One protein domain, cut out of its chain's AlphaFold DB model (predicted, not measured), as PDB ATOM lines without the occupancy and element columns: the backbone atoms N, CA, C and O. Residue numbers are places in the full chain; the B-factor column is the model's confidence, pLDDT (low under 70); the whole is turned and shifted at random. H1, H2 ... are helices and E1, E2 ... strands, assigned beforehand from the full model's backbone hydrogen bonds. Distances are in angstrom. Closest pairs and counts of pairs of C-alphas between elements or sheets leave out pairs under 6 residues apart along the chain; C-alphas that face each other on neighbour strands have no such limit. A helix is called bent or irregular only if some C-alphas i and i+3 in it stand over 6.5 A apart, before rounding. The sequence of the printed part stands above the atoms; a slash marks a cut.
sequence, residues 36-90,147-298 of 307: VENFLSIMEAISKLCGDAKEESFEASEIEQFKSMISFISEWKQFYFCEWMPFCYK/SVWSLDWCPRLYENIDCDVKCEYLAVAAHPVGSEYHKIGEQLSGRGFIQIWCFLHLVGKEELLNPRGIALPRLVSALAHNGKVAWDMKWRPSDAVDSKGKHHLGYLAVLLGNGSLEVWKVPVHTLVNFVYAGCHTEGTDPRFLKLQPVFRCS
ATOM      1  N   VAL A  36     -15.262   4.563  36.515       89.00
ATOM      2  CA  VAL A  36     -14.009   4.742  35.773       89.00
ATOM      3  C   VAL A  36     -13.638   6.222  35.731       89.00
ATOM      4  O   VAL A  36     -12.477   6.572  35.908       89.00
ATOM      5  N   GLU A  37     -14.623   7.095  35.563       90.12
ATOM      6  CA  GLU A  37     -14.463   8.546  35.471       90.12
ATOM      7  C   GLU A  37     -13.911   9.119  36.779       90.12
ATOM      8  O   GLU A  37     -12.938   9.877  36.766       90.12
ATOM      9  N   ASN A  38     -14.471   8.695  37.918       89.12
ATOM     10  CA  ASN A  38     -13.960   9.086  39.229       89.12
ATOM     11  C   ASN A  38     -12.534   8.574  39.440       89.12
ATOM     12  O   ASN A  38     -11.682   9.321  39.915       89.12
ATOM     13  N   PHE A  39     -12.249   7.325  39.055       90.56
ATOM     14  CA  PHE A  39     -10.896   6.782  39.140       90.56
ATOM     15  C   PHE A  39      -9.895   7.620  38.333       90.56
ATOM     16  O   PHE A  39      -8.862   8.011  38.877       90.56
ATOM     17  N   LEU A  40     -10.210   7.940  37.074       90.62
ATOM     18  CA  LEU A  40      -9.349   8.754  36.210       90.62
ATOM     19  C   LEU A  40      -9.098  10.144  36.815       90.62
ATOM     20  O   LEU A  40      -7.946  10.571  36.884       90.62
ATOM     21  N   SER A  41     -10.145  10.799  37.326       88.25
ATOM     22  CA  SER A  41     -10.048  12.105  37.995       88.25
ATOM     23  C   SER A  41      -9.153  12.064  39.243       88.25
ATOM     24  O   SER A  41      -8.274  12.910  39.420       88.25
ATOM     25  N   ILE A  42      -9.303  11.037  40.090       87.38
ATOM     26  CA  ILE A  42      -8.469  10.864  41.290       87.38
ATOM     27  C   ILE A  42      -7.009  10.623  40.901       87.38
ATOM     28  O   ILE A  42      -6.113  11.198  41.513       87.38
ATOM     29  N   MET A  43      -6.755   9.784  39.897       87.94
ATOM     30  CA  MET A  43      -5.398   9.527  39.414       87.94
ATOM     31  C   MET A  43      -4.749  10.795  38.844       87.94
ATOM     32  O   MET A  43      -3.570  11.040  39.091       87.94
ATOM     33  N   GLU A  44      -5.509  11.636  38.142       85.81
ATOM     34  CA  GLU A  44      -5.028  12.941  37.680       85.81
ATOM     35  C   GLU A  44      -4.705  13.876  38.859       85.81
ATOM     36  O   GLU A  44      -3.670  14.545  38.859       85.81
ATOM     37  N   ALA A  45      -5.546  13.896  39.897       84.75
ATOM     38  CA  ALA A  45      -5.288  14.669  41.110       84.75
ATOM     39  C   ALA A  45      -4.026  14.188  41.849       84.75
ATOM     40  O   ALA A  45      -3.207  15.011  42.255       84.75
ATOM     41  N   ILE A  46      -3.827  12.870  41.972       83.88
ATOM     42  CA  ILE A  46      -2.618  12.281  42.568       83.88
ATOM     43  C   ILE A  46      -1.373  12.662  41.762       83.88
ATOM     44  O   ILE A  46      -0.386  13.101  42.348       83.88
ATOM     45  N   SER A  47      -1.432  12.575  40.431       81.88
ATOM     46  CA  SER A  47      -0.331  12.995  39.558       81.88
ATOM     47  C   SER A  47       0.041  14.463  39.772       81.88
ATOM     48  O   SER A  47       1.222  14.788  39.873       81.88
ATOM     49  N   LYS A  48      -0.957  15.352  39.878       81.12
ATOM     50  CA  LYS A  48      -0.735  16.782  40.155       81.12
ATOM     51  C   LYS A  48      -0.079  17.001  41.521       81.12
ATOM     52  O   LYS A  48       0.798  17.853  41.631       81.12
ATOM     53  N   LEU A  49      -0.473  16.231  42.538       80.25
ATOM     54  CA  LEU A  49       0.103  16.306  43.885       80.25
ATOM     55  C   LEU A  49       1.554  15.812  43.931       80.25
ATOM     56  O   LEU A  49       2.391  16.490  44.517       80.25
ATOM     57  N   CYS A  50       1.854  14.677  43.288       78.56
ATOM     58  CA  CYS A  50       3.205  14.100  43.208       78.56
ATOM     59  C   CYS A  50       4.146  14.915  42.284       78.56
ATOM     60  O   CYS A  50       5.307  14.551  42.109       78.56
ATOM     61  N   GLY A  51       3.674  16.016  41.677       73.69
ATOM     62  CA  GLY A  51       4.455  16.807  40.720       73.69
ATOM     63  C   GLY A  51       4.848  16.017  39.466       73.69
ATOM     64  O   GLY A  51       5.784  16.406  38.764       73.69
ATOM     65  N   ASP A  52       4.155  14.904  39.203       68.19
ATOM     66  CA  ASP A  52       4.407  14.037  38.061       68.19
ATOM     67  C   ASP A  52       4.022  14.785  36.775       68.19
ATOM     68  O   ASP A  52       3.018  15.501  36.701       68.19
ATOM     69  N   ALA A  53       4.882  14.669  35.767       54.59
ATOM     70  CA  ALA A  53       4.855  15.528  34.597       54.59
ATOM     71  C   ALA A  53       3.618  15.310  33.701       54.59
ATOM     72  O   ALA A  53       3.057  14.220  33.611       54.59
ATOM     73  N   LYS A  54       3.220  16.384  33.005       55.44
ATOM     74  CA  LYS A  54       2.145  16.396  31.999       55.44
ATOM     75  C   LYS A  54       2.474  15.468  30.819       55.44
ATOM     76  O   LYS A  54       3.619  15.056  30.645       55.44
ATOM     77  N   GLU A  55       1.473  15.204  29.981       52.25
ATOM     78  CA  GLU A  55       1.530  14.423  28.729       52.25
ATOM     79  C   GLU A  55       2.773  14.709  27.859       52.25
ATOM     80  O   GLU A  55       3.353  13.798  27.279       52.25
ATOM     81  N   GLU A  56       3.260  15.955  27.866       51.47
ATOM     82  CA  GLU A  56       4.477  16.421  27.178       51.47
ATOM     83  C   GLU A  56       5.783  15.740  27.636       51.47
ATOM     84  O   GLU A  56       6.826  15.908  27.006       51.47
ATOM     85  N   SER A  57       5.754  14.976  28.730       62.66
ATOM     86  CA  SER A  57       6.919  14.268  29.270       62.66
ATOM     87  C   SER A  57       7.095  12.844  28.756       62.66
ATOM     88  O   SER A  57       8.125  12.234  29.041       62.66
ATOM     89  N   PHE A  58       6.110  12.299  28.036       71.19
ATOM     90  CA  PHE A  58       6.122  10.923  27.552       71.19
ATOM     91  C   PHE A  58       6.695  10.827  26.132       71.19
ATOM     92  O   PHE A  58       6.207  11.474  25.207       71.19
ATOM     93  N   GLU A  59       7.717   9.989  25.926       78.00
ATOM     94  CA  GLU A  59       8.229   9.726  24.577       78.00
ATOM     95  C   GLU A  59       7.174   8.970  23.745       78.00
ATOM     96  O   GLU A  59       6.701   7.900  24.135       78.00
ATOM     97  N   ALA A  60       6.848   9.476  22.549       82.31
ATOM     98  CA  ALA A  60       5.839   8.872  21.669       82.31
ATOM     99  C   ALA A  60       6.117   7.389  21.352       82.31
ATOM    100  O   ALA A  60       5.195   6.580  21.273       82.31
ATOM    101  N   SER A  61       7.393   7.014  21.214       83.00
ATOM    102  CA  SER A  61       7.787   5.624  20.956       83.00
ATOM    103  C   SER A  61       7.450   4.678  22.116       83.00
ATOM    104  O   SER A  61       7.078   3.527  21.885       83.00
ATOM    105  N   GLU A  62       7.512   5.163  23.358       79.94
ATOM    106  CA  GLU A  62       7.174   4.368  24.536       79.94
ATOM    107  C   GLU A  62       5.666   4.236  24.716       79.94
ATOM    108  O   GLU A  62       5.183   3.152  25.043       79.94
ATOM    109  N   ILE A  63       4.912   5.299  24.434       84.75
ATOM    110  CA  ILE A  63       3.446   5.244  24.384       84.75
ATOM    111  C   ILE A  63       2.997   4.148  23.414       84.75
ATOM    112  O   ILE A  63       2.185   3.299  23.780       84.75
ATOM    113  N   GLU A  64       3.533   4.139  22.192       88.31
ATOM    114  CA  GLU A  64       3.182   3.131  21.186       88.31
ATOM    115  C   GLU A  64       3.617   1.723  21.613       88.31
ATOM    116  O   GLU A  64       2.864   0.758  21.445       88.31
ATOM    117  N   GLN A  65       4.778   1.591  22.266       88.50
ATOM    118  CA  GLN A  65       5.185   0.325  22.873       88.50
ATOM    119  C   GLN A  65       4.146  -0.154  23.900       88.50
ATOM    120  O   GLN A  65       3.692  -1.296  23.823       88.50
ATOM    121  N   PHE A  66       3.727   0.693  24.841       90.50
ATOM    122  CA  PHE A  66       2.751   0.311  25.865       90.50
ATOM    123  C   PHE A  66       1.359   0.041  25.300       90.50
ATOM    124  O   PHE A  66       0.733  -0.930  25.725       90.50
ATOM    125  N   LYS A  67       0.908   0.795  24.292       90.88
ATOM    126  CA  LYS A  67      -0.325   0.484  23.550       90.88
ATOM    127  C   LYS A  67      -0.302  -0.927  22.963       90.88
ATOM    128  O   LYS A  67      -1.324  -1.601  22.982       90.88
ATOM    129  N   SER A  68       0.853  -1.388  22.478       91.50
ATOM    130  CA  SER A  68       0.993  -2.750  21.941       91.50
ATOM    131  C   SER A  68       1.049  -3.843  23.020       91.50
ATOM    132  O   SER A  68       0.681  -4.983  22.751       91.50
ATOM    133  N   MET A  69       1.498  -3.514  24.239       92.88
ATOM    134  CA  MET A  69       1.691  -4.482  25.330       92.88
ATOM    135  C   MET A  69       0.503  -4.582  26.291       92.88
ATOM    136  O   MET A  69       0.380  -5.592  26.989       92.88
ATOM    137  N   ILE A  70      -0.316  -3.535  26.394       94.25
ATOM    138  CA  ILE A  70      -1.439  -3.455  27.329       94.25
ATOM    139  C   ILE A  70      -2.722  -3.877  26.618       94.25
ATOM    140  O   ILE A  70      -3.068  -3.371  25.556       94.25
ATOM    141  N   SER A  71      -3.478  -4.766  27.252       93.69
ATOM    142  CA  SER A  71      -4.874  -5.019  26.902       93.69
ATOM    143  C   SER A  71      -5.764  -4.706  28.098       93.69
ATOM    144  O   SER A  71      -5.577  -5.277  29.173       93.69
ATOM    145  N   PHE A  72      -6.740  -3.820  27.912       93.25
ATOM    146  CA  PHE A  72      -7.787  -3.577  28.903       93.25
ATOM    147  C   PHE A  72      -8.853  -4.657  28.774       93.25
ATOM    148  O   PHE A  72      -9.317  -4.941  27.671       93.25
ATOM    149  N   ILE A  73      -9.216  -5.283  29.889       89.00
ATOM    150  CA  ILE A  73     -10.041  -6.496  29.878       89.00
ATOM    151  C   ILE A  73     -11.359  -6.276  30.621       89.00
ATOM    152  O   ILE A  73     -11.386  -6.001  31.823       89.00
ATOM    153  N   SER A  74     -12.473  -6.422  29.910       84.12
ATOM    154  CA  SER A  74     -13.818  -6.294  30.480       84.12
ATOM    155  C   SER A  74     -14.245  -7.576  31.201       84.12
ATOM    156  O   SER A  74     -14.921  -7.527  32.230       84.12
ATOM    157  N   GLU A  75     -13.782  -8.739  30.740       79.50
ATOM    158  CA  GLU A  75     -14.207 -10.041  31.258       79.50
ATOM    159  C   GLU A  75     -13.682 -10.304  32.667       79.50
ATOM    160  O   GLU A  75     -14.319 -11.021  33.432       79.50
ATOM    161  N   TRP A  76     -12.532  -9.735  33.043       75.50
ATOM    162  CA  TRP A  76     -12.010  -9.862  34.408       75.50
ATOM    163  C   TRP A  76     -12.763  -8.969  35.376       75.50
ATOM    164  O   TRP A  76     -13.034  -9.406  36.489       75.50
ATOM    165  N   LYS A  77     -13.144  -7.761  34.948       73.31
ATOM    166  CA  LYS A  77     -14.043  -6.904  35.720       73.31
ATOM    167  C   LYS A  77     -15.381  -7.617  35.929       73.31
ATOM    168  O   LYS A  77     -15.809  -7.765  37.069       73.31
ATOM    169  N   GLN A  78     -15.982  -8.152  34.867       75.25
ATOM    170  CA  GLN A  78     -17.244  -8.892  34.954       75.25
ATOM    171  C   GLN A  78     -17.122 -10.143  35.834       75.25
ATOM    172  O   GLN A  78     -17.899 -10.325  36.771       75.25
ATOM    173  N   PHE A  79     -16.114 -10.982  35.582       73.25
ATOM    174  CA  PHE A  79     -15.856 -12.166  36.394       73.25
ATOM    175  C   PHE A  79     -15.686 -11.786  37.860       73.25
ATOM    176  O   PHE A  79     -16.291 -12.399  38.732       73.25
ATOM    177  N   TYR A  80     -14.884 -10.762  38.143       72.06
ATOM    178  CA  TYR A  80     -14.586 -10.410  39.515       72.06
ATOM    179  C   TYR A  80     -15.774  -9.779  40.223       72.06
ATOM    180  O   TYR A  80     -16.164 -10.279  41.266       72.06
ATOM    181  N   PHE A  81     -16.375  -8.722  39.681       72.75
ATOM    182  CA  PHE A  81     -17.424  -7.975  40.381       72.75
ATOM    183  C   PHE A  81     -18.811  -8.606  40.277       72.75
ATOM    184  O   PHE A  81     -19.612  -8.420  41.188       72.75
ATOM    185  N   CYS A  82     -19.111  -9.345  39.207       67.50
ATOM    186  CA  CYS A  82     -20.460  -9.864  38.972       67.50
ATOM    187  C   CYS A  82     -20.576 -11.370  39.218       67.50
ATOM    188  O   CYS A  82     -21.606 -11.817  39.716       67.50
ATOM    189  N   GLU A  83     -19.543 -12.157  38.904       67.38
ATOM    190  CA  GLU A  83     -19.598 -13.621  39.056       67.38
ATOM    191  C   GLU A  83     -18.931 -14.117  40.343       67.38
ATOM    192  O   GLU A  83     -19.387 -15.088  40.937       67.38
ATOM    193  N   TRP A  84     -17.845 -13.481  40.780       67.62
ATOM    194  CA  TRP A  84     -17.010 -14.013  41.854       67.62
ATOM    195  C   TRP A  84     -17.205 -13.268  43.176       67.62
ATOM    196  O   TRP A  84     -17.421 -13.890  44.214       67.62
ATOM    197  N   MET A  85     -17.204 -11.935  43.157       67.38
ATOM    198  CA  MET A  85     -17.317 -11.105  44.356       67.38
ATOM    199  C   MET A  85     -18.643 -11.308  45.106       67.38
ATOM    200  O   MET A  85     -18.581 -11.546  46.312       67.38
ATOM    201  N   PRO A  86     -19.828 -11.312  44.460       65.19
ATOM    202  CA  PRO A  86     -21.095 -11.445  45.184       65.19
ATOM    203  C   PRO A  86     -21.251 -12.797  45.893       65.19
ATOM    204  O   PRO A  86     -21.928 -12.890  46.916       65.19
ATOM    205  N   PHE A  87     -20.615 -13.847  45.364       59.00
ATOM    206  CA  PHE A  87     -20.757 -15.218  45.854       59.00
ATOM    207  C   PHE A  87     -19.636 -15.636  46.806       59.00
ATOM    208  O   PHE A  87     -19.878 -16.392  47.749       59.00
ATOM    209  N   CYS A  88     -18.416 -15.143  46.591       57.03
ATOM    210  CA  CYS A  88     -17.234 -15.580  47.333       57.03
ATOM    211  C   CYS A  88     -16.704 -14.526  48.315       57.03
ATOM    212  O   CYS A  88     -15.899 -14.876  49.178       57.03
ATOM    213  N   TYR A  89     -17.142 -13.263  48.226       65.25
ATOM    214  CA  TYR A  89     -16.523 -12.156  48.955       65.25
ATOM    215  C   TYR A  89     -17.506 -11.289  49.733       65.25
ATOM    216  O   TYR A  89     -18.189 -10.417  49.205       65.25
ATOM    217  N   LYS A  90     -17.523 -11.504  51.052       74.19
ATOM    218  CA  LYS A  90     -18.224 -10.652  52.018       74.19
ATOM    219  C   LYS A  90     -17.244  -9.630  52.605       74.19
ATOM    220  O   LYS A  90     -16.097 -10.007  52.854       74.19
ATOM    221  N   SER A 147      -6.238 -14.384  51.314       88.44
ATOM    222  CA  SER A 147      -4.960 -14.571  52.000       88.44
ATOM    223  C   SER A 147      -3.836 -14.065  51.099       88.44
ATOM    224  O   SER A 147      -3.787 -14.415  49.920       88.44
ATOM    225  N   VAL A 148      -2.929 -13.255  51.636       92.50
ATOM    226  CA  VAL A 148      -1.770 -12.748  50.889       92.50
ATOM    227  C   VAL A 148      -0.706 -13.835  50.827       92.50
ATOM    228  O   VAL A 148      -0.244 -14.290  51.870       92.50
ATOM    229  N   TRP A 149      -0.364 -14.294  49.624       90.69
ATOM    230  CA  TRP A 149       0.617 -15.377  49.429       90.69
ATOM    231  C   TRP A 149       1.946 -14.865  48.898       90.69
ATOM    232  O   TRP A 149       2.990 -15.438  49.188       90.69
ATOM    233  N   SER A 150       1.906 -13.759  48.167       94.81
ATOM    234  CA  SER A 150       3.098 -13.056  47.742       94.81
ATOM    235  C   SER A 150       2.826 -11.557  47.742       94.81
ATOM    236  O   SER A 150       1.717 -11.111  47.422       94.81
ATOM    237  N   LEU A 151       3.832 -10.794  48.148       97.00
ATOM    238  CA  LEU A 151       3.837  -9.342  48.144       97.00
ATOM    239  C   LEU A 151       5.269  -8.858  47.937       97.00
ATOM    240  O   LEU A 151       6.208  -9.507  48.403       97.00
ATOM    241  N   ASP A 152       5.427  -7.720  47.271       97.38
ATOM    242  CA  ASP A 152       6.737  -7.093  47.099       97.38
ATOM    243  C   ASP A 152       6.584  -5.584  46.868       97.38
ATOM    244  O   ASP A 152       5.771  -5.142  46.044       97.38
ATOM    245  N   TRP A 153       7.341  -4.788  47.625       95.00
ATOM    246  CA  TRP A 153       7.357  -3.330  47.499       95.00
ATOM    247  C   TRP A 153       8.108  -2.917  46.238       95.00
ATOM    248  O   TRP A 153       9.183  -3.438  45.947       95.00
ATOM    249  N   CYS A 154       7.548  -1.965  45.499       91.94
ATOM    250  CA  CYS A 154       8.177  -1.417  44.310       91.94
ATOM    251  C   CYS A 154       9.364  -0.525  44.718       91.94
ATOM    252  O   CYS A 154       9.150   0.497  45.373       91.94
ATOM    253  N   PRO A 155      10.602  -0.840  44.301       84.31
ATOM    254  CA  PRO A 155      11.813  -0.093  44.650       84.31
ATOM    255  C   PRO A 155      11.958   1.184  43.800       84.31
ATOM    256  O   PRO A 155      12.962   1.379  43.112       84.31
ATOM    257  N   ARG A 156      10.926   2.036  43.776       75.69
ATOM    258  CA  ARG A 156      10.918   3.267  42.975       75.69
ATOM    259  C   ARG A 156      11.842   4.304  43.618       75.69
ATOM    260  O   ARG A 156      11.702   4.619  44.795       75.69
ATOM    261  N   LEU A 157      12.765   4.853  42.830       64.44
ATOM    262  CA  LEU A 157      13.590   5.991  43.230       64.44
ATOM    263  C   LEU A 157      12.886   7.282  42.809       64.44
ATOM    264  O   LEU A 157      12.462   7.410  41.662       64.44
ATOM    265  N   TYR A 158      12.750   8.231  43.732       63.78
ATOM    266  CA  TYR A 158      12.236   9.559  43.408       63.78
ATOM    267  C   TYR A 158      13.391  10.461  43.008       63.78
ATOM    268  O   TYR A 158      14.267  10.746  43.821       63.78
ATOM    269  N   GLU A 159      13.371  10.928  41.765       53.94
ATOM    270  CA  GLU A 159      14.333  11.916  41.271       53.94
ATOM    271  C   GLU A 159      14.050  13.314  41.840       53.94
ATOM    272  O   GLU A 159      14.972  14.097  42.052       53.94
ATOM    273  N   ASN A 160      12.781  13.625  42.134       57.69
ATOM    274  CA  ASN A 160      12.377  14.928  42.653       57.69
ATOM    275  C   ASN A 160      12.369  14.927  44.190       57.69
ATOM    276  O   ASN A 160      11.361  14.620  44.831       57.69
ATOM    277  N   ILE A 161      13.529  15.232  44.772       58.56
ATOM    278  CA  ILE A 161      13.729  15.310  46.227       58.56
ATOM    279  C   ILE A 161      12.882  16.438  46.843       58.56
ATOM    280  O   ILE A 161      12.463  16.307  47.991       58.56
ATOM    281  N   ASP A 162      12.565  17.469  46.055       60.72
ATOM    282  CA  ASP A 162      11.855  18.679  46.483       60.72
ATOM    283  C   ASP A 162      10.320  18.538  46.446       60.72
ATOM    284  O   ASP A 162       9.602  19.492  46.747       60.72
ATOM    285  N   CYS A 163       9.783  17.371  46.064       65.38
ATOM    286  CA  CYS A 163       8.345  17.125  46.132       65.38
ATOM    287  C   CYS A 163       7.930  16.611  47.515       65.38
ATOM    288  O   CYS A 163       8.353  15.540  47.960       65.38
ATOM    289  N   ASP A 164       7.025  17.355  48.147       71.69
ATOM    290  CA  ASP A 164       6.431  17.026  49.447       71.69
ATOM    291  C   ASP A 164       5.488  15.811  49.407       71.69
ATOM    292  O   ASP A 164       5.068  15.325  50.454       71.69
ATOM    293  N   VAL A 165       5.107  15.325  48.218       76.75
ATOM    294  CA  VAL A 165       4.189  14.188  48.058       76.75
ATOM    295  C   VAL A 165       4.838  13.102  47.213       76.75
ATOM    296  O   VAL A 165       5.237  13.339  46.075       76.75
ATOM    297  N   LYS A 166       4.919  11.889  47.757       79.50
ATOM    298  CA  LYS A 166       5.564  10.739  47.112       79.50
ATOM    299  C   LYS A 166       4.586   9.574  46.971       79.50
ATOM    300  O   LYS A 166       3.900   9.208  47.916       79.50
ATOM    301  N   CYS A 167       4.521   9.010  45.767       84.31
ATOM    302  CA  CYS A 167       3.632   7.923  45.364       84.31
ATOM    303  C   CYS A 167       4.341   6.543  45.397       84.31
ATOM    304  O   CYS A 167       5.014   6.174  44.425       84.31
ATOM    305  N   GLU A 168       4.237   5.792  46.499       89.00
ATOM    306  CA  GLU A 168       4.859   4.466  46.672       89.00
ATOM    307  C   GLU A 168       3.923   3.340  46.220       89.00
ATOM    308  O   GLU A 168       2.702   3.495  46.249       89.00
ATOM    309  N   TYR A 169       4.476   2.189  45.815       93.19
ATOM    310  CA  TYR A 169       3.669   1.087  45.285       93.19
ATOM    311  C   TYR A 169       3.984  -0.262  45.918       93.19
ATOM    312  O   TYR A 169       5.144  -0.611  46.129       93.19
ATOM    313  N   LEU A 170       2.939  -1.060  46.127       96.19
ATOM    314  CA  LEU A 170       3.029  -2.441  46.597       96.19
ATOM    315  C   LEU A 170       2.337  -3.365  45.597       96.19
ATOM    316  O   LEU A 170       1.170  -3.154  45.256       96.19
ATOM    317  N   ALA A 171       3.036  -4.412  45.169       97.81
ATOM    318  CA  ALA A 171       2.412  -5.512  44.449       97.81
ATOM    319  C   ALA A 171       1.905  -6.558  45.449       97.81
ATOM    320  O   ALA A 171       2.630  -6.936  46.369       97.81
ATOM    321  N   VAL A 172       0.666  -7.026  45.279       97.75
ATOM    322  CA  VAL A 172       0.035  -8.023  46.155       97.75
ATOM    323  C   VAL A 172      -0.683  -9.091  45.336       97.75
ATOM    324  O   VAL A 172      -1.584  -8.792  44.550       97.75
ATOM    325  N   ALA A 173      -0.343 -10.358  45.572       95.50
ATOM    326  CA  ALA A 173      -1.098 -11.507  45.086       95.50
ATOM    327  C   ALA A 173      -1.935 -12.073  46.224       95.50
ATOM    328  O   ALA A 173      -1.432 -12.694  47.166       95.50
ATOM    329  N   ALA A 174      -3.241 -11.864  46.104       90.50
ATOM    330  CA  ALA A 174      -4.208 -12.436  47.012       90.50
ATOM    331  C   ALA A 174      -4.729 -13.762  46.457       90.50
ATOM    332  O   ALA A 174      -5.123 -13.866  45.293       90.50
ATOM    333  N   HIS A 175      -4.748 -14.778  47.306       85.62
ATOM    334  CA  HIS A 175      -5.209 -16.101  46.940       85.62
ATOM    335  C   HIS A 175      -6.739 -16.146  46.770       85.62
ATOM    336  O   HIS A 175      -7.459 -15.587  47.604       85.62
ATOM    337  N   PRO A 176      -7.278 -16.847  45.754       77.44
ATOM    338  CA  PRO A 176      -8.709 -17.112  45.664       77.44
ATOM    339  C   PRO A 176      -9.269 -17.758  46.947       77.44
ATOM    340  O   PRO A 176      -8.677 -18.710  47.463       77.44
ATOM    341  N   VAL A 177     -10.408 -17.264  47.449       73.88
ATOM    342  CA  VAL A 177     -11.105 -17.854  48.614       73.88
ATOM    343  C   VAL A 177     -11.629 -19.243  48.258       73.88
ATOM    344  O   VAL A 177     -12.092 -19.455  47.135       73.88
ATOM    345  N   GLY A 178     -11.548 -20.186  49.202       73.00
ATOM    346  CA  GLY A 178     -11.984 -21.571  48.995       73.00
ATOM    347  C   GLY A 178     -10.990 -22.430  48.210       73.00
ATOM    348  O   GLY A 178     -11.337 -23.512  47.745       73.00
ATOM    349  N   SER A 179      -9.759 -21.951  48.029       75.88
ATOM    350  CA  SER A 179      -8.661 -22.710  47.430       75.88
ATOM    351  C   SER A 179      -7.451 -22.687  48.365       75.88
ATOM    352  O   SER A 179      -6.337 -22.491  47.910       75.88
ATOM    353  N   GLU A 180      -7.638 -22.838  49.680       75.06
ATOM    354  CA  GLU A 180      -6.531 -22.721  50.645       75.06
ATOM    355  C   GLU A 180      -5.493 -23.854  50.530       75.06
ATOM    356  O   GLU A 180      -4.343 -23.684  50.930       75.06
ATOM    357  N   TYR A 181      -5.882 -24.997  49.959       81.62
ATOM    358  CA  TYR A 181      -5.051 -26.196  49.871       81.62
ATOM    359  C   TYR A 181      -4.712 -26.536  48.420       81.62
ATOM    360  O   TYR A 181      -5.593 -26.593  47.561       81.62
ATOM    361  N   HIS A 182      -3.436 -26.833  48.164       83.25
ATOM    362  CA  HIS A 182      -2.957 -27.279  46.856       83.25
ATOM    363  C   HIS A 182      -2.120 -28.534  46.991       83.25
ATOM    364  O   HIS A 182      -1.335 -28.691  47.927       83.25
ATOM    365  N   LYS A 183      -2.258 -29.412  46.003       84.31
ATOM    366  CA  LYS A 183      -1.396 -30.572  45.882       84.31
ATOM    367  C   LYS A 183      -0.052 -30.141  45.304       84.31
ATOM    368  O   LYS A 183       0.022 -29.577  44.215       84.31
ATOM    369  N   ILE A 184       1.014 -30.413  46.051       83.44
ATOM    370  CA  ILE A 184       2.385 -30.121  45.626       83.44
ATOM    371  C   ILE A 184       2.661 -30.835  44.296       83.44
ATOM    372  O   ILE A 184       2.396 -32.029  44.154       83.44
ATOM    373  N   GLY A 185       3.212 -30.095  43.332       82.38
ATOM    374  CA  GLY A 185       3.571 -30.609  42.009       82.38
ATOM    375  C   GLY A 185       2.446 -30.577  40.971       82.38
ATOM    376  O   GLY A 185       2.719 -30.851  39.804       82.38
ATOM    377  N   GLU A 186       1.216 -30.216  41.345       86.06
ATOM    378  CA  GLU A 186       0.134 -30.005  40.381       86.06
ATOM    379  C   GLU A 186       0.078 -28.550  39.914       86.06
ATOM    380  O   GLU A 186       0.148 -27.609  40.705       86.06
ATOM    381  N   GLN A 187      -0.053 -28.372  38.599       89.12
ATOM    382  CA  GLN A 187      -0.223 -27.055  37.998       89.12
ATOM    383  C   GLN A 187      -1.650 -26.556  38.214       89.12
ATOM    384  O   GLN A 187      -2.621 -27.292  38.037       89.12
ATOM    385  N   LEU A 188      -1.772 -25.272  38.529       89.38
ATOM    386  CA  LEU A 188      -3.047 -24.575  38.627       89.38
ATOM    387  C   LEU A 188      -3.272 -23.743  37.370       89.38
ATOM    388  O   LEU A 188      -2.348 -23.173  36.806       89.38
ATOM    389  N   SER A 189      -4.509 -23.653  36.906       89.62
ATOM    390  CA  SER A 189      -4.875 -22.789  35.783       89.62
ATOM    391  C   SER A 189      -6.230 -22.161  36.057       89.62
ATOM    392  O   SER A 189      -7.104 -22.786  36.658       89.62
ATOM    393  N   GLY A 190      -6.384 -20.899  35.676       89.38
ATOM    394  CA  GLY A 190      -7.583 -20.124  35.969       89.38
ATOM    395  C   GLY A 190      -7.312 -18.628  36.039       89.38
ATOM    396  O   GLY A 190      -6.169 -18.179  35.987       89.38
ATOM    397  N   ARG A 191      -8.374 -17.838  36.163       89.62
ATOM    398  CA  ARG A 191      -8.271 -16.380  36.247       89.62
ATOM    399  C   ARG A 191      -7.697 -15.959  37.599       89.62
ATOM    400  O   ARG A 191      -8.127 -16.463  38.633       89.62
ATOM    401  N   GLY A 192      -6.752 -15.031  37.577       89.75
ATOM    402  CA  GLY A 192      -6.245 -14.327  38.752       89.75
ATOM    403  C   GLY A 192      -5.706 -12.956  38.356       89.75
ATOM    404  O   GLY A 192      -5.685 -12.618  37.166       89.75
ATOM    405  N   PHE A 193      -5.305 -12.163  39.342       91.50
ATOM    406  CA  PHE A 193      -4.626 -10.892  39.118       91.50
ATOM    407  C   PHE A 193      -3.670 -10.573  40.265       91.50
ATOM    408  O   PHE A 193      -3.907 -10.941  41.417       91.50
ATOM    409  N   ILE A 194      -2.618  -9.833  39.932       96.06
ATOM    410  CA  ILE A 194      -1.742  -9.173  40.898       96.06
ATOM    411  C   ILE A 194      -2.209  -7.732  41.058       96.06
ATOM    412  O   ILE A 194      -2.383  -7.015  40.078       96.06
ATOM    413  N   GLN A 195      -2.435  -7.315  42.294       95.94
ATOM    414  CA  GLN A 195      -2.883  -5.972  42.639       95.94
ATOM    415  C   GLN A 195      -1.680  -5.051  42.787       95.94
ATOM    416  O   GLN A 195      -0.733  -5.407  43.478       95.94
ATOM    417  N   ILE A 196      -1.745  -3.866  42.196       97.12
ATOM    418  CA  ILE A 196      -0.806  -2.772  42.419       97.12
ATOM    419  C   ILE A 196      -1.532  -1.718  43.245       97.12
ATOM    420  O   ILE A 196      -2.500  -1.103  42.784       97.12
ATOM    421  N   TRP A 197      -1.073  -1.545  44.477       96.62
ATOM    422  CA  TRP A 197      -1.582  -0.563  45.423       96.62
ATOM    423  C   TRP A 197      -0.670   0.655  45.450       96.62
ATOM    424  O   TRP A 197       0.545   0.489  45.428       96.62
ATOM    425  N   CYS A 198      -1.253   1.850  45.494       93.19
ATOM    426  CA  CYS A 198      -0.557   3.125  45.628       93.19
ATOM    427  C   CYS A 198      -0.743   3.675  47.044       93.19
ATOM    428  O   CYS A 198      -1.862   3.676  47.564       93.19
ATOM    429  N   PHE A 199       0.345   4.181  47.613       90.44
ATOM    430  CA  PHE A 199       0.428   4.813  48.925       90.44
ATOM    431  C   PHE A 199       0.975   6.218  48.726       90.44
ATOM    432  O   PHE A 199       1.908   6.413  47.946       90.44
ATOM    433  N   LEU A 200       0.378   7.199  49.392       84.94
ATOM    434  CA  LEU A 200       0.868   8.568  49.350       84.94
ATOM    435  C   LEU A 200       1.598   8.859  50.648       84.94
ATOM    436  O   LEU A 200       0.996   8.825  51.717       84.94
ATOM    437  N   HIS A 201       2.883   9.155  50.535       78.50
ATOM    438  CA  HIS A 201       3.689   9.664  51.624       78.50
ATOM    439  C   HIS A 201       3.727  11.191  51.527       78.50
ATOM    440  O   HIS A 201       4.187  11.743  50.525       78.50
ATOM    441  N   LEU A 202       3.186  11.863  52.542       72.94
ATOM    442  CA  LEU A 202       3.025  13.315  52.596       72.94
ATOM    443  C   LEU A 202       4.008  13.880  53.623       72.94
ATOM    444  O   LEU A 202       3.856  13.657  54.818       72.94
ATOM    445  N   VAL A 203       5.013  14.621  53.167       66.25
ATOM    446  CA  VAL A 203       5.997  15.283  54.030       66.25
ATOM    447  C   VAL A 203       5.560  16.731  54.240       66.25
ATOM    448  O   VAL A 203       5.471  17.495  53.287       66.25
ATOM    449  N   GLY A 204       5.256  17.130  55.478       59.06
ATOM    450  CA  GLY A 204       4.983  18.536  55.820       59.06
ATOM    451  C   GLY A 204       3.689  19.133  55.240       59.06
ATOM    452  O   GLY A 204       3.485  20.342  55.331       59.06
ATOM    453  N   LYS A 205       2.805  18.308  54.660       60.78
ATOM    454  CA  LYS A 205       1.482  18.695  54.129       60.78
ATOM    455  C   LYS A 205       0.350  17.906  54.789       60.78
ATOM    456  O   LYS A 205      -0.571  17.434  54.124       60.78
ATOM    457  N   GLU A 206       0.427  17.774  56.110       58.53
ATOM    458  CA  GLU A 206      -0.538  17.028  56.926       58.53
ATOM    459  C   GLU A 206      -1.963  17.604  56.828       58.53
ATOM    460  O   GLU A 206      -2.941  16.873  56.914       58.53
ATOM    461  N   GLU A 207      -2.124  18.897  56.529       55.06
ATOM    462  CA  GLU A 207      -3.444  19.516  56.323       55.06
ATOM    463  C   GLU A 207      -4.175  19.012  55.061       55.06
ATOM    464  O   GLU A 207      -5.400  19.093  54.984       55.06
ATOM    465  N   LEU A 208      -3.463  18.415  54.090       54.28
ATOM    466  CA  LEU A 208      -4.084  17.714  52.954       54.28
ATOM    467  C   LEU A 208      -4.653  16.335  53.350       54.28
ATOM    468  O   LEU A 208      -5.371  15.720  52.554       54.28
ATOM    469  N   LEU A 209      -4.351  15.838  54.560       52.75
ATOM    470  CA  LEU A 209      -4.727  14.497  55.028       52.75
ATOM    471  C   LEU A 209      -6.215  14.343  55.365       52.75
ATOM    472  O   LEU A 209      -6.658  13.209  55.541       52.75
ATOM    473  N   ASN A 210      -7.026  15.407  55.429       53.12
ATOM    474  CA  ASN A 210      -8.463  15.247  55.687       53.12
ATOM    475  C   ASN A 210      -9.330  16.393  55.131       53.12
ATOM    476  O   ASN A 210      -8.884  17.534  55.140       53.12
ATOM    477  N   PRO A 211     -10.575  16.123  54.663       49.88
ATOM    478  CA  PRO A 211     -11.408  14.947  54.943       49.88
ATOM    479  C   PRO A 211     -11.746  14.110  53.694       49.88
ATOM    480  O   PRO A 211     -12.909  13.791  53.464       49.88
ATOM    481  N   ARG A 212     -10.779  13.798  52.819       57.94
ATOM    482  CA  ARG A 212     -11.073  13.173  51.503       57.94
ATOM    483  C   ARG A 212     -10.418  11.801  51.285       57.94
ATOM    484  O   ARG A 212     -10.511  11.236  50.195       57.94
ATOM    485  N   GLY A 213      -9.738  11.263  52.301       59.50
ATOM    486  CA  GLY A 213      -9.116   9.932  52.264       59.50
ATOM    487  C   GLY A 213      -8.042   9.750  51.202       59.50
ATOM    488  O   GLY A 213      -7.754   8.619  50.825       59.50
ATOM    489  N   ILE A 214      -7.492  10.833  50.651       68.00
ATOM    490  CA  ILE A 214      -6.511  10.801  49.556       68.00
ATOM    491  C   ILE A 214      -5.289   9.966  49.954       68.00
ATOM    492  O   ILE A 214      -4.856   9.142  49.158       68.00
ATOM    493  N   ALA A 215      -4.837  10.092  51.203       76.31
ATOM    494  CA  ALA A 215      -3.699   9.362  51.755       76.31
ATOM    495  C   ALA A 215      -3.948   7.869  52.023       76.31
ATOM    496  O   ALA A 215      -2.998   7.117  52.229       76.31
ATOM    497  N   LEU A 216      -5.206   7.413  52.011       87.75
ATOM    498  CA  LEU A 216      -5.493   5.998  52.209       87.75
ATOM    499  C   LEU A 216      -5.052   5.168  50.984       87.75
ATOM    500  O   LEU A 216      -5.241   5.623  49.851       87.75
ATOM    501  N   PRO A 217      -4.517   3.947  51.193       92.94
ATOM    502  CA  PRO A 217      -4.056   3.079  50.115       92.94
ATOM    503  C   PRO A 217      -5.120   2.813  49.049       92.94
ATOM    504  O   PRO A 217      -6.267   2.493  49.360       92.94
ATOM    505  N   ARG A 218      -4.732   2.863  47.771       92.88
ATOM    506  CA  ARG A 218      -5.659   2.678  46.639       92.88
ATOM    507  C   ARG A 218      -5.184   1.609  45.677       92.88
ATOM    508  O   ARG A 218      -4.028   1.612  45.270       92.88
ATOM    509  N   LEU A 219      -6.097   0.749  45.232       94.19
ATOM    510  CA  LEU A 219      -5.850  -0.125  44.088       94.19
ATOM    511  C   LEU A 219      -5.796   0.722  42.806       94.19
ATOM    512  O   LEU A 219      -6.815   1.273  42.387       94.19
ATOM    513  N   VAL A 220      -4.623   0.799  42.177       94.62
ATOM    514  CA  VAL A 220      -4.412   1.574  40.940       94.62
ATOM    515  C   VAL A 220      -4.307   0.699  39.699       94.62
ATOM    516  O   VAL A 220      -4.577   1.160  38.593       94.62
ATOM    517  N   SER A 221      -3.945  -0.576  39.853       94.56
ATOM    518  CA  SER A 221      -3.950  -1.544  38.753       94.56
ATOM    519  C   SER A 221      -4.124  -2.974  39.264       94.56
ATOM    520  O   SER A 221      -3.736  -3.312  40.376       94.56
ATOM    521  N   ALA A 222      -4.679  -3.834  38.425       94.81
ATOM    522  CA  ALA A 222      -4.885  -5.256  38.619       94.81
ATOM    523  C   ALA A 222      -4.379  -5.969  37.359       94.81
ATOM    524  O   ALA A 222      -5.000  -5.911  36.296       94.81
ATOM    525  N   LEU A 223      -3.219  -6.609  37.483       96.31
ATOM    526  CA  LEU A 223      -2.496  -7.275  36.404       96.31
ATOM    527  C   LEU A 223      -2.995  -8.712  36.263       96.31
ATOM    528  O   LEU A 223      -2.643  -9.591  37.051       96.31
ATOM    529  N   ALA A 224      -3.849  -8.946  35.280       95.12
ATOM    530  CA  ALA A 224      -4.515 -10.214  35.059       95.12
ATOM    531  C   ALA A 224      -3.605 -11.294  34.476       95.12
ATOM    532  O   ALA A 224      -2.854 -11.080  33.524       95.12
ATOM    533  N   HIS A 225      -3.773 -12.508  34.993       94.12
ATOM    534  CA  HIS A 225      -3.059 -13.697  34.552       94.12
ATOM    535  C   HIS A 225      -3.960 -14.936  34.542       94.12
ATOM    536  O   HIS A 225      -5.034 -14.973  35.146       94.12
ATOM    537  N   ASN A 226      -3.476 -15.994  33.885       92.56
ATOM    538  CA  ASN A 226      -4.185 -17.272  33.741       92.56
ATOM    539  C   ASN A 226      -3.627 -18.399  34.634       92.56
ATOM    540  O   ASN A 226      -4.022 -19.558  34.505       92.56
ATOM    541  N   GLY A 227      -2.712 -18.073  35.550       92.44
ATOM    542  CA  GLY A 227      -2.133 -19.027  36.497       92.44
ATOM    543  C   GLY A 227      -3.005 -19.401  37.696       92.44
ATOM    544  O   GLY A 227      -2.526 -20.143  38.539       92.44
ATOM    545  N   LYS A 228      -4.240 -18.893  37.825       90.12
ATOM    546  CA  LYS A 228      -5.116 -18.943  39.021       90.12
ATOM    547  C   LYS A 228      -4.560 -18.202  40.244       90.12
ATOM    548  O   LYS A 228      -5.290 -17.465  40.894       90.12
ATOM    549  N   VAL A 229      -3.275 -18.377  40.526       92.00
ATOM    550  CA  VAL A 229      -2.543 -17.843  41.677       92.00
ATOM    551  C   VAL A 229      -1.178 -17.329  41.211       92.00
ATOM    552  O   VAL A 229      -0.708 -17.717  40.136       92.00
ATOM    553  N   ALA A 230      -0.536 -16.502  42.029       94.69
ATOM    554  CA  ALA A 230       0.888 -16.206  41.926       94.69
ATOM    555  C   ALA A 230       1.570 -16.700  43.208       94.69
ATOM    556  O   ALA A 230       1.160 -16.335  44.310       94.69
ATOM    557  N   TRP A 231       2.553 -17.579  43.043       93.50
ATOM    558  CA  TRP A 231       3.309 -18.194  44.131       93.50
ATOM    559  C   TRP A 231       4.337 -17.242  44.719       93.50
ATOM    560  O   TRP A 231       4.509 -17.202  45.930       93.50
ATOM    561  N   ASP A 232       5.013 -16.493  43.851       95.69
ATOM    562  CA  ASP A 232       5.988 -15.489  44.248       95.69
ATOM    563  C   ASP A 232       6.054 -14.359  43.217       95.69
ATOM    564  O   ASP A 232       5.706 -14.551  42.044       95.69
ATOM    565  N   MET A 233       6.511 -13.191  43.656       96.38
ATOM    566  CA  MET A 233       6.776 -12.046  42.806       96.38
ATOM    567  C   MET A 233       7.938 -11.223  43.348       96.38
ATOM    568  O   MET A 233       8.081 -11.052  44.559       96.38
ATOM    569  N   LYS A 234       8.762 -10.701  42.439       96.69
ATOM    570  CA  LYS A 234       9.905  -9.858  42.784       96.69
ATOM    571  C   LYS A 234      10.034  -8.698  41.815       96.69
ATOM    572  O   LYS A 234      10.101  -8.903  40.598       96.69
ATOM    573  N   TRP A 235      10.092  -7.489  42.354       95.19
ATOM    574  CA  TRP A 235      10.451  -6.306  41.595       95.19
ATOM    575  C   TRP A 235      11.944  -6.303  41.299       95.19
ATOM    576  O   TRP A 235      12.784  -6.557  42.162       95.19
ATOM    577  N   ARG A 236      12.280  -5.948  40.065       88.38
ATOM    578  CA  ARG A 236      13.624  -5.504  39.722       88.38
ATOM    579  C   ARG A 236      13.742  -4.011  40.070       88.38
ATOM    580  O   ARG A 236      12.929  -3.237  39.562       88.38
ATOM    581  N   PRO A 237      14.756  -3.597  40.855       71.00
ATOM    582  CA  PRO A 237      15.124  -2.193  41.011       71.00
ATOM    583  C   PRO A 237      15.279  -1.491  39.663       71.00
ATOM    584  O   PRO A 237      15.884  -2.047  38.744       71.00
ATOM    585  N   SER A 238      14.711  -0.292  39.535       66.38
ATOM    586  CA  SER A 238      14.934   0.531  38.347       66.38
ATOM    587  C   SER A 238      16.363   1.070  38.368       66.38
ATOM    588  O   SER A 238      16.844   1.503  39.416       66.38
ATOM    589  N   ASP A 239      17.041   1.053  37.223       61.78
ATOM    590  CA  ASP A 239      18.385   1.613  37.106       61.78
ATOM    591  C   ASP A 239      18.289   3.149  37.181       61.78
ATOM    592  O   ASP A 239      17.666   3.782  36.332       61.78
ATOM    593  N   ALA A 240      18.900   3.756  38.205       53.28
ATOM    594  CA  ALA A 240      18.818   5.195  38.517       53.28
ATOM    595  C   ALA A 240      19.405   6.134  37.440       53.28
ATOM    596  O   ALA A 240      19.353   7.350  37.578       53.28
ATOM    597  N   VAL A 241      20.034   5.572  36.406       50.03
ATOM    598  CA  VAL A 241      20.728   6.308  35.338       50.03
ATOM    599  C   VAL A 241      19.809   6.547  34.137       50.03
ATOM    600  O   VAL A 241      20.127   7.358  33.269       50.03
ATOM    601  N   ASP A 242      18.667   5.858  34.070       52.47
ATOM    602  CA  ASP A 242      17.776   5.959  32.926       52.47
ATOM    603  C   ASP A 242      16.750   7.079  33.140       52.47
ATOM    604  O   ASP A 242      15.732   6.901  33.808       52.47
ATOM    605  N   SER A 243      16.985   8.236  32.513       50.78
ATOM    606  CA  SER A 243      16.039   9.371  32.458       50.78
ATOM    607  C   SER A 243      14.647   9.011  31.887       50.78
ATOM    608  O   SER A 243      13.735   9.839  31.895       50.78
ATOM    609  N   LYS A 244      14.486   7.766  31.406       50.91
ATOM    610  CA  LYS A 244      13.256   7.110  30.932       50.91
ATOM    611  C   LYS A 244      12.422   6.457  32.051       50.91
ATOM    612  O   LYS A 244      11.334   5.943  31.789       50.91
ATOM    613  N   GLY A 245      12.858   6.517  33.315       53.78
ATOM    614  CA  GLY A 245      12.160   5.961  34.492       53.78
ATOM    615  C   GLY A 245      10.798   6.591  34.839       53.78
ATOM    616  O   GLY A 245      10.220   6.294  35.884       53.78
ATOM    617  N   LYS A 246      10.257   7.461  33.978       64.88
ATOM    618  CA  LYS A 246       8.993   8.181  34.193       64.88
ATOM    619  C   LYS A 246       7.757   7.403  33.745       64.88
ATOM    620  O   LYS A 246       6.651   7.739  34.157       64.88
ATOM    621  N   HIS A 247       7.920   6.377  32.910       75.62
ATOM    622  CA  HIS A 247       6.800   5.744  32.198       75.62
ATOM    623  C   HIS A 247       6.378   4.394  32.791       75.62
ATOM    624  O   HIS A 247       5.327   3.848  32.447       75.62
ATOM    625  N   HIS A 248       7.171   3.833  33.703       85.38
ATOM    626  CA  HIS A 248       6.888   2.535  34.301       85.38
ATOM    627  C   HIS A 248       7.401   2.431  35.736       85.38
ATOM    628  O   HIS A 248       8.372   3.072  36.116       85.38
ATOM    629  N   LEU A 249       6.756   1.578  36.527       87.81
ATOM    630  CA  LEU A 249       7.140   1.274  37.905       87.81
ATOM    631  C   LEU A 249       8.388   0.387  37.978       87.81
ATOM    632  O   LEU A 249       9.124   0.420  38.956       87.81
ATOM    633  N   GLY A 250       8.639  -0.393  36.927       89.75
ATOM    634  CA  GLY A 250       9.769  -1.313  36.851       89.75
ATOM    635  C   GLY A 250       9.381  -2.611  36.161       89.75
ATOM    636  O   GLY A 250       8.360  -2.693  35.469       89.75
ATOM    637  N   TYR A 251      10.199  -3.637  36.377       93.00
ATOM    638  CA  TYR A 251       9.915  -4.992  35.923       93.00
ATOM    639  C   TYR A 251       9.502  -5.853  37.109       93.00
ATOM    640  O   TYR A 251      10.239  -5.941  38.089       93.00
ATOM    641  N   LEU A 252       8.351  -6.509  37.004       96.50
ATOM    642  CA  LEU A 252       7.852  -7.443  38.004       96.50
ATOM    643  C   LEU A 252       7.995  -8.866  37.467       96.50
ATOM    644  O   LEU A 252       7.348  -9.228  36.483       96.50
ATOM    645  N   ALA A 253       8.858  -9.663  38.094       97.12
ATOM    646  CA  ALA A 253       8.933 -11.098  37.852       97.12
ATOM    647  C   ALA A 253       7.858 -11.807  38.680       97.12
ATOM    648  O   ALA A 253       7.692 -11.496  39.856       97.12
ATOM    649  N   VAL A 254       7.141 -12.755  38.079       97.12
ATOM    650  CA  VAL A 254       5.999 -13.448  38.683       97.12
ATOM    651  C   VAL A 254       6.082 -14.941  38.398       97.12
ATOM    652  O   VAL A 254       6.123 -15.359  37.238       97.12
ATOM    653  N   LEU A 255       6.035 -15.754  39.452       96.06
ATOM    654  CA  LEU A 255       5.872 -17.200  39.347       96.06
ATOM    655  C   LEU A 255       4.392 -17.566  39.497       96.06
ATOM    656  O   LEU A 255       3.817 -17.463  40.578       96.06
ATOM    657  N   LEU A 256       3.768 -18.002  38.409       95.00
ATOM    658  CA  LEU A 256       2.335 -18.287  38.347       95.00
ATOM    659  C   LEU A 256       1.989 -19.735  38.725       95.00
ATOM    660  O   LEU A 256       2.808 -20.649  38.625       95.00
ATOM    661  N   GLY A 257       0.725 -19.958  39.096       92.50
ATOM    662  CA  GLY A 257       0.186 -21.264  39.493       92.50
ATOM    663  C   GLY A 257       0.338 -22.392  38.478       92.50
ATOM    664  O   GLY A 257       0.489 -23.552  38.854       92.50
ATOM    665  N   ASN A 258       0.367 -22.052  37.194       91.88
ATOM    666  CA  ASN A 258       0.583 -22.987  36.085       91.88
ATOM    667  C   ASN A 258       2.067 -23.363  35.898       91.88
ATOM    668  O   ASN A 258       2.407 -24.065  34.948       91.88
ATOM    669  N   GLY A 259       2.956 -22.876  36.768       91.50
ATOM    670  CA  GLY A 259       4.396 -23.102  36.703       91.50
ATOM    671  C   GLY A 259       5.138 -22.185  35.730       91.50
ATOM    672  O   GLY A 259       6.338 -22.381  35.537       91.50
ATOM    673  N   SER A 260       4.474 -21.199  35.110       93.19
ATOM    674  CA  SER A 260       5.174 -20.229  34.265       93.19
ATOM    675  C   SER A 260       5.794 -19.103  35.085       93.19
ATOM    676  O   SER A 260       5.112 -18.485  35.901       93.19
ATOM    677  N   LEU A 261       7.057 -18.799  34.801       95.44
ATOM    678  CA  LEU A 261       7.726 -17.571  35.207       95.44
ATOM    679  C   LEU A 261       7.527 -16.521  34.109       95.44
ATOM    680  O   LEU A 261       7.928 -16.739  32.962       95.44
ATOM    681  N   GLU A 262       6.924 -15.393  34.454       96.50
ATOM    682  CA  GLU A 262       6.713 -14.260  33.550       96.50
ATOM    683  C   GLU A 262       7.372 -13.002  34.114       96.50
ATOM    684  O   GLU A 262       7.441 -12.829  35.326       96.50
ATOM    685  N   VAL A 263       7.876 -12.128  33.246       96.69
ATOM    686  CA  VAL A 263       8.356 -10.796  33.631       96.69
ATOM    687  C   VAL A 263       7.526  -9.764  32.893       96.69
ATOM    688  O   VAL A 263       7.408  -9.819  31.665       96.69
ATOM    689  N   TRP A 264       6.962  -8.820  33.636       96.44
ATOM    690  CA  TRP A 264       6.096  -7.770  33.111       96.44
ATOM    691  C   TRP A 264       6.741  -6.401  33.312       96.44
ATOM    692  O   TRP A 264       7.210  -6.099  34.407       96.44
ATOM    693  N   LYS A 265       6.753  -5.560  32.270       93.50
ATOM    694  CA  LYS A 265       7.094  -4.133  32.388       93.50
ATOM    695  C   LYS A 265       5.833  -3.407  32.861       93.50
ATOM    696  O   LYS A 265       4.884  -3.281  32.090       93.50
ATOM    697  N   VAL A 266       5.783  -3.013  34.132       94.06
ATOM    698  CA  VAL A 266       4.552  -2.503  34.761       94.06
ATOM    699  C   VAL A 266       4.456  -0.987  34.565       94.06
ATOM    700  O   VAL A 266       5.324  -0.284  35.077       94.06
ATOM    701  N   PRO A 267       3.447  -0.458  33.850       91.69
ATOM    702  CA  PRO A 267       3.324   0.977  33.583       91.69
ATOM    703  C   PRO A 267       2.981   1.779  34.847       91.69
ATOM    704  O   PRO A 267       2.375   1.252  35.781       91.69
ATOM    705  N   VAL A 268       3.329   3.070  34.865       87.88
ATOM    706  CA  VAL A 268       2.784   4.007  35.865       87.88
ATOM    707  C   VAL A 268       1.316   4.314  35.555       87.88
ATOM    708  O   VAL A 268       0.902   4.326  34.397       87.88
ATOM    709  N   HIS A 269       0.527   4.607  36.588       87.62
ATOM    710  CA  HIS A 269      -0.907   4.889  36.467       87.62
ATOM    711  C   HIS A 269      -1.227   6.065  35.518       87.62
ATOM    712  O   HIS A 269      -2.201   6.004  34.774       87.62
ATOM    713  N   THR A 270      -0.381   7.099  35.471       86.44
ATOM    714  CA  THR A 270      -0.531   8.242  34.551       86.44
ATOM    715  C   THR A 270      -0.443   7.827  33.083       86.44
ATOM    716  O   THR A 270      -1.269   8.243  32.271       86.44
ATOM    717  N   LEU A 271       0.496   6.940  32.743       87.88
ATOM    718  CA  LEU A 271       0.613   6.380  31.399       87.88
ATOM    719  C   LEU A 271      -0.574   5.471  31.068       87.88
ATOM    720  O   LEU A 271      -1.089   5.524  29.954       87.88
ATOM    721  N   VAL A 272      -1.031   4.653  32.023       91.62
ATOM    722  CA  VAL A 272      -2.217   3.800  31.830       91.62
ATOM    723  C   VAL A 272      -3.435   4.647  31.474       91.62
ATOM    724  O   VAL A 272      -4.123   4.323  30.509       91.62
ATOM    725  N   ASN A 273      -3.670   5.743  32.197       89.62
ATOM    726  CA  ASN A 273      -4.771   6.664  31.913       89.62
ATOM    727  C   ASN A 273      -4.668   7.259  30.509       89.62
ATOM    728  O   ASN A 273      -5.663   7.314  29.788       89.62
ATOM    729  N   PHE A 274      -3.461   7.665  30.112       87.44
ATOM    730  CA  PHE A 274      -3.212   8.215  28.787       87.44
ATOM    731  C   PHE A 274      -3.483   7.194  27.672       87.44
ATOM    732  O   PHE A 274      -4.217   7.466  26.722       87.44
ATOM    733  N   VAL A 275      -2.938   5.984  27.816       90.38
ATOM    734  CA  VAL A 275      -3.162   4.881  26.874       90.38
ATOM    735  C   VAL A 275      -4.653   4.543  26.805       90.38
ATOM    736  O   VAL A 275      -5.198   4.448  25.708       90.38
ATOM    737  N   TYR A 276      -5.330   4.451  27.951       91.75
ATOM    738  CA  TYR A 276      -6.761   4.167  28.031       91.75
ATOM    739  C   TYR A 276      -7.606   5.228  27.320       91.75
ATOM    740  O   TYR A 276      -8.479   4.881  26.528       91.75
ATOM    741  N   ALA A 277      -7.322   6.519  27.513       87.38
ATOM    742  CA  ALA A 277      -8.049   7.592  26.834       87.38
ATOM    743  C   ALA A 277      -8.020   7.436  25.299       87.38
ATOM    744  O   ALA A 277      -9.032   7.671  24.640       87.38
ATOM    745  N   GLY A 278      -6.894   6.970  24.744       83.00
ATOM    746  CA  GLY A 278      -6.711   6.778  23.303       83.00
ATOM    747  C   GLY A 278      -7.197   5.443  22.725       83.00
ATOM    748  O   GLY A 278      -7.309   5.341  21.504       83.00
ATOM    749  N   CYS A 279      -7.453   4.413  23.540       80.50
ATOM    750  CA  CYS A 279      -7.828   3.082  23.037       80.50
ATOM    751  C   CYS A 279      -8.903   2.342  23.851       80.50
ATOM    752  O   CYS A 279      -9.084   1.135  23.660       80.50
ATOM    753  N   HIS A 280      -9.614   3.024  24.754       78.19
ATOM    754  CA  HIS A 280     -10.654   2.381  25.550       78.19
ATOM    755  C   HIS A 280     -11.745   1.777  24.665       78.19
ATOM    756  O   HIS A 280     -12.126   2.307  23.620       78.19
ATOM    757  N   THR A 281     -12.261   0.648  25.127       78.44
ATOM    758  CA  THR A 281     -13.412  -0.023  24.531       78.44
ATOM    759  C   THR A 281     -14.541  -0.060  25.550       78.44
ATOM    760  O   THR A 281     -14.309  -0.043  26.763       78.44
ATOM    761  N   GLU A 282     -15.780  -0.067  25.069       81.81
ATOM    762  CA  GLU A 282     -16.954  -0.078  25.937       81.81
ATOM    763  C   GLU A 282     -16.905  -1.270  26.912       81.81
ATOM    764  O   GLU A 282     -16.589  -2.399  26.536       81.81
ATOM    765  N   GLY A 283     -17.172  -1.009  28.194       83.00
ATOM    766  CA  GLY A 283     -17.159  -2.029  29.249       83.00
ATOM    767  C   GLY A 283     -15.779  -2.382  29.818       83.00
ATOM    768  O   GLY A 283     -15.704  -3.195  30.744       83.00
ATOM    769  N   THR A 284     -14.693  -1.780  29.324       89.94
ATOM    770  CA  THR A 284     -13.359  -1.925  29.934       89.94
ATOM    771  C   THR A 284     -13.134  -0.955  31.097       89.94
ATOM    772  O   THR A 284     -13.976  -0.115  31.416       89.94
ATOM    773  N   ASP A 285     -12.033  -1.147  31.822       91.50
ATOM    774  CA  ASP A 285     -11.673  -0.346  32.988       91.50
ATOM    775  C   ASP A 285     -10.145  -0.237  33.071       91.50
ATOM    776  O   ASP A 285      -9.468  -1.270  32.998       91.50
ATOM    777  N   PRO A 286      -9.583   0.975  33.230       93.06
ATOM    778  CA  PRO A 286      -8.140   1.199  33.212       93.06
ATOM    779  C   PRO A 286      -7.413   0.497  34.360       93.06
ATOM    780  O   PRO A 286      -6.205   0.288  34.289       93.06
ATOM    781  N   ARG A 287      -8.127   0.086  35.415       93.12
ATOM    782  CA  ARG A 287      -7.529  -0.679  36.511       93.12
ATOM    783  C   ARG A 287      -7.282  -2.132  36.136       93.12
ATOM    784  O   ARG A 287      -6.449  -2.751  36.776       93.12
ATOM    785  N   PHE A 288      -7.967  -2.704  35.147       93.38
ATOM    786  CA  PHE A 288      -7.869  -4.132  34.827       93.38
ATOM    787  C   PHE A 288      -7.073  -4.334  33.545       93.38
ATOM    788  O   PHE A 288      -7.576  -4.149  32.436       93.38
ATOM    789  N   LEU A 289      -5.813  -4.730  33.717       94.25
ATOM    790  CA  LEU A 289      -4.822  -4.796  32.651       94.25
ATOM    791  C   LEU A 289      -4.358  -6.227  32.449       94.25
ATOM    792  O   LEU A 289      -4.045  -6.930  33.408       94.25
ATOM    793  N   LYS A 290      -4.194  -6.635  31.198       95.19
ATOM    794  CA  LYS A 290      -3.347  -7.764  30.836       95.19
ATOM    795  C   LYS A 290      -2.102  -7.234  30.149       95.19
ATOM    796  O   LYS A 290      -2.204  -6.491  29.178       95.19
ATOM    797  N   LEU A 291      -0.941  -7.614  30.669       96.38
ATOM    798  CA  LEU A 291       0.346  -7.215  30.115       96.38
ATOM    799  C   LEU A 291       0.924  -8.354  29.284       96.38
ATOM    800  O   LEU A 291       0.933  -9.510  29.716       96.38
ATOM    801  N   GLN A 292       1.440  -8.027  28.104       96.06
ATOM    802  CA  GLN A 292       2.300  -8.941  27.374       96.06
ATOM    803  C   GLN A 292       3.637  -9.080  28.122       96.06
ATOM    804  O   GLN A 292       4.297  -8.072  28.391       96.06
ATOM    805  N   PRO A 293       4.066 -10.305  28.471       95.56
ATOM    806  CA  PRO A 293       5.326 -10.488  29.167       95.56
ATOM    807  C   PRO A 293       6.516 -10.167  28.264       95.56
ATOM    808  O   PRO A 293       6.586 -10.628  27.125       95.56
ATOM    809  N   VAL A 294       7.489  -9.432  28.809       94.69
ATOM    810  CA  VAL A 294       8.783  -9.181  28.148       94.69
ATOM    811  C   VAL A 294       9.694 -10.408  28.209       94.69
ATOM    812  O   VAL A 294      10.603 -10.561  27.401       94.69
ATOM    813  N   PHE A 295       9.429 -11.307  29.158       94.88
ATOM    814  CA  PHE A 295      10.057 -12.617  29.257       94.88
ATOM    815  C   PHE A 295       9.045 -13.635  29.774       94.88
ATOM    816  O   PHE A 295       8.273 -13.345  30.689       94.88
ATOM    817  N   ARG A 296       9.076 -14.849  29.220       94.12
ATOM    818  CA  ARG A 296       8.225 -15.957  29.652       94.12
ATOM    819  C   ARG A 296       8.972 -17.280  29.575       94.12
ATOM    820  O   ARG A 296       9.479 -17.648  28.520       94.12
ATOM    821  N   CYS A 297       8.951 -18.031  30.670       89.12
ATOM    822  CA  CYS A 297       9.425 -19.407  30.737       89.12
ATOM    823  C   CYS A 297       8.327 -20.297  31.329       89.12
ATOM    824  O   CYS A 297       7.935 -20.125  32.477       89.12
ATOM    825  N   SER A 298       7.818 -21.254  30.554       75.62
ATOM    826  CA  SER A 298       6.734 -22.169  30.957       75.62
ATOM    827  C   SER A 298       7.215 -23.566  31.364       75.62
ATOM    828  O   SER A 298       6.406 -24.432  31.689       75.62
TER     829      SER A 298
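This is residues 36 to 90 and 147 to 298 of the 307 residues of an uncharacterized protein of Dendrobium catenatum (UniProt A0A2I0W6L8). Two strongly twisted sheets, of six and four strands, stand face to face as a sandwich, coming near to closing along E2 and E6. H1 and H5 pack on the six-stranded sheet, H2 is beside H5, and H3 is at one end; the long loop of residues 175 to 191 and little H4 lie far out at opposite ends. The printed part has 207 residues, with five named helices and ten named strands in the order H1 H2 E1 H3 E2 E3 E4 H4 E5 E6 E7 E8 H5 E9 E10 along the chain; the class is mixed, helices and strands, with 54 residues in the helices and 68 in the strands. The sheets run E1 E9 E5 E4 E3 E2, mixed, and E6 E7 E8 E10, antiparallel. The whole is compact, with a radius of gyration of the C-alphas of 17.4 A and spans of 51 by 38 by 33 A.

H1, residues 36 to 49, begins at C-alpha 36 (-14.009, 4.742, 35.773) and is 20.0 A long. H2 is residues 60 to 69, E1 70 to 72, and H3 74 to 88, 19.5 A. E2 is residues 148 to 153, E3 165 to 174, 27.9 A, and E4 192 to 202, 32.3 A. H4 is residues 206 to 209, E5 218 to 225, 20.5 A, E6 230 to 236, E7 248 to 256, 21.7 A, and E8 261 to 267. H5 is residues 269 to 279, E9 288 to 291, and E10 295 to 297, ending at C-alpha 297 (9.425, -19.407, 30.737).

E2 E3 E4 form a meander, each strand the antiparallel neighbour of the one before, with N 171 to O 152 at 3.0 A and N 197 to O 170 at 2.9 A. E5 is antiparallel to E4, N 196 to O 221 at 2.8 A, and parallel to E9, N 224 to O 289 at 2.8 A. E9 is antiparallel to E1, N 290 to O 71 at 2.8 A. E6 E7 E8 form a second meander, with N 234 to O 253 and N 264 to O 252 both at 2.9 A; E10 is antiparallel to E8, N 263 to O 295 at 2.9 A. Between the sheets, the closest C-alphas of E2 and E6, Ser 150 and Asp 232, are 5.1 A apart. H1 is on the six-stranded sheet, at a height of 10.5 A, and runs along the strands. H5 is on it at 9.3 A and runs across the strands. H5 touches H1, Asn 273 to Leu 40 at 6.6 A between C-alphas, at a steep tilt of 43 degrees, opposite ways. H5 also touches H2, Val 275 to Lys 67 at 6.2 A between C-alphas, about perpendicular at 80 degrees. H3 only grazes the six-stranded sheet with residues 74 to 80; it is irregular, but only just, with C-alphas 83 and 86 6.7 A apart. H4 is on neither sheet. Every O i to N i+4 pair is within hydrogen-bond range in H1, H2 and H5, and 7 of 11 are in H3; H4 is too short for such a pair.

The C-alphas of Gly 185 and Glu 207, the two farthest apart, are 52.6 A apart. Residues 91 to 146 are not printed, and C-alphas 90 and 147 are 13.8 A apart across this cut. The links E2 to E3, E3 to E4 and E6 to E7 are long. The mean pLDDT of the printed part is 82.2; it is under 70 in residues 52 to 57, 82 to 89, 157 to 163, 203 to 214 and 238 to 246.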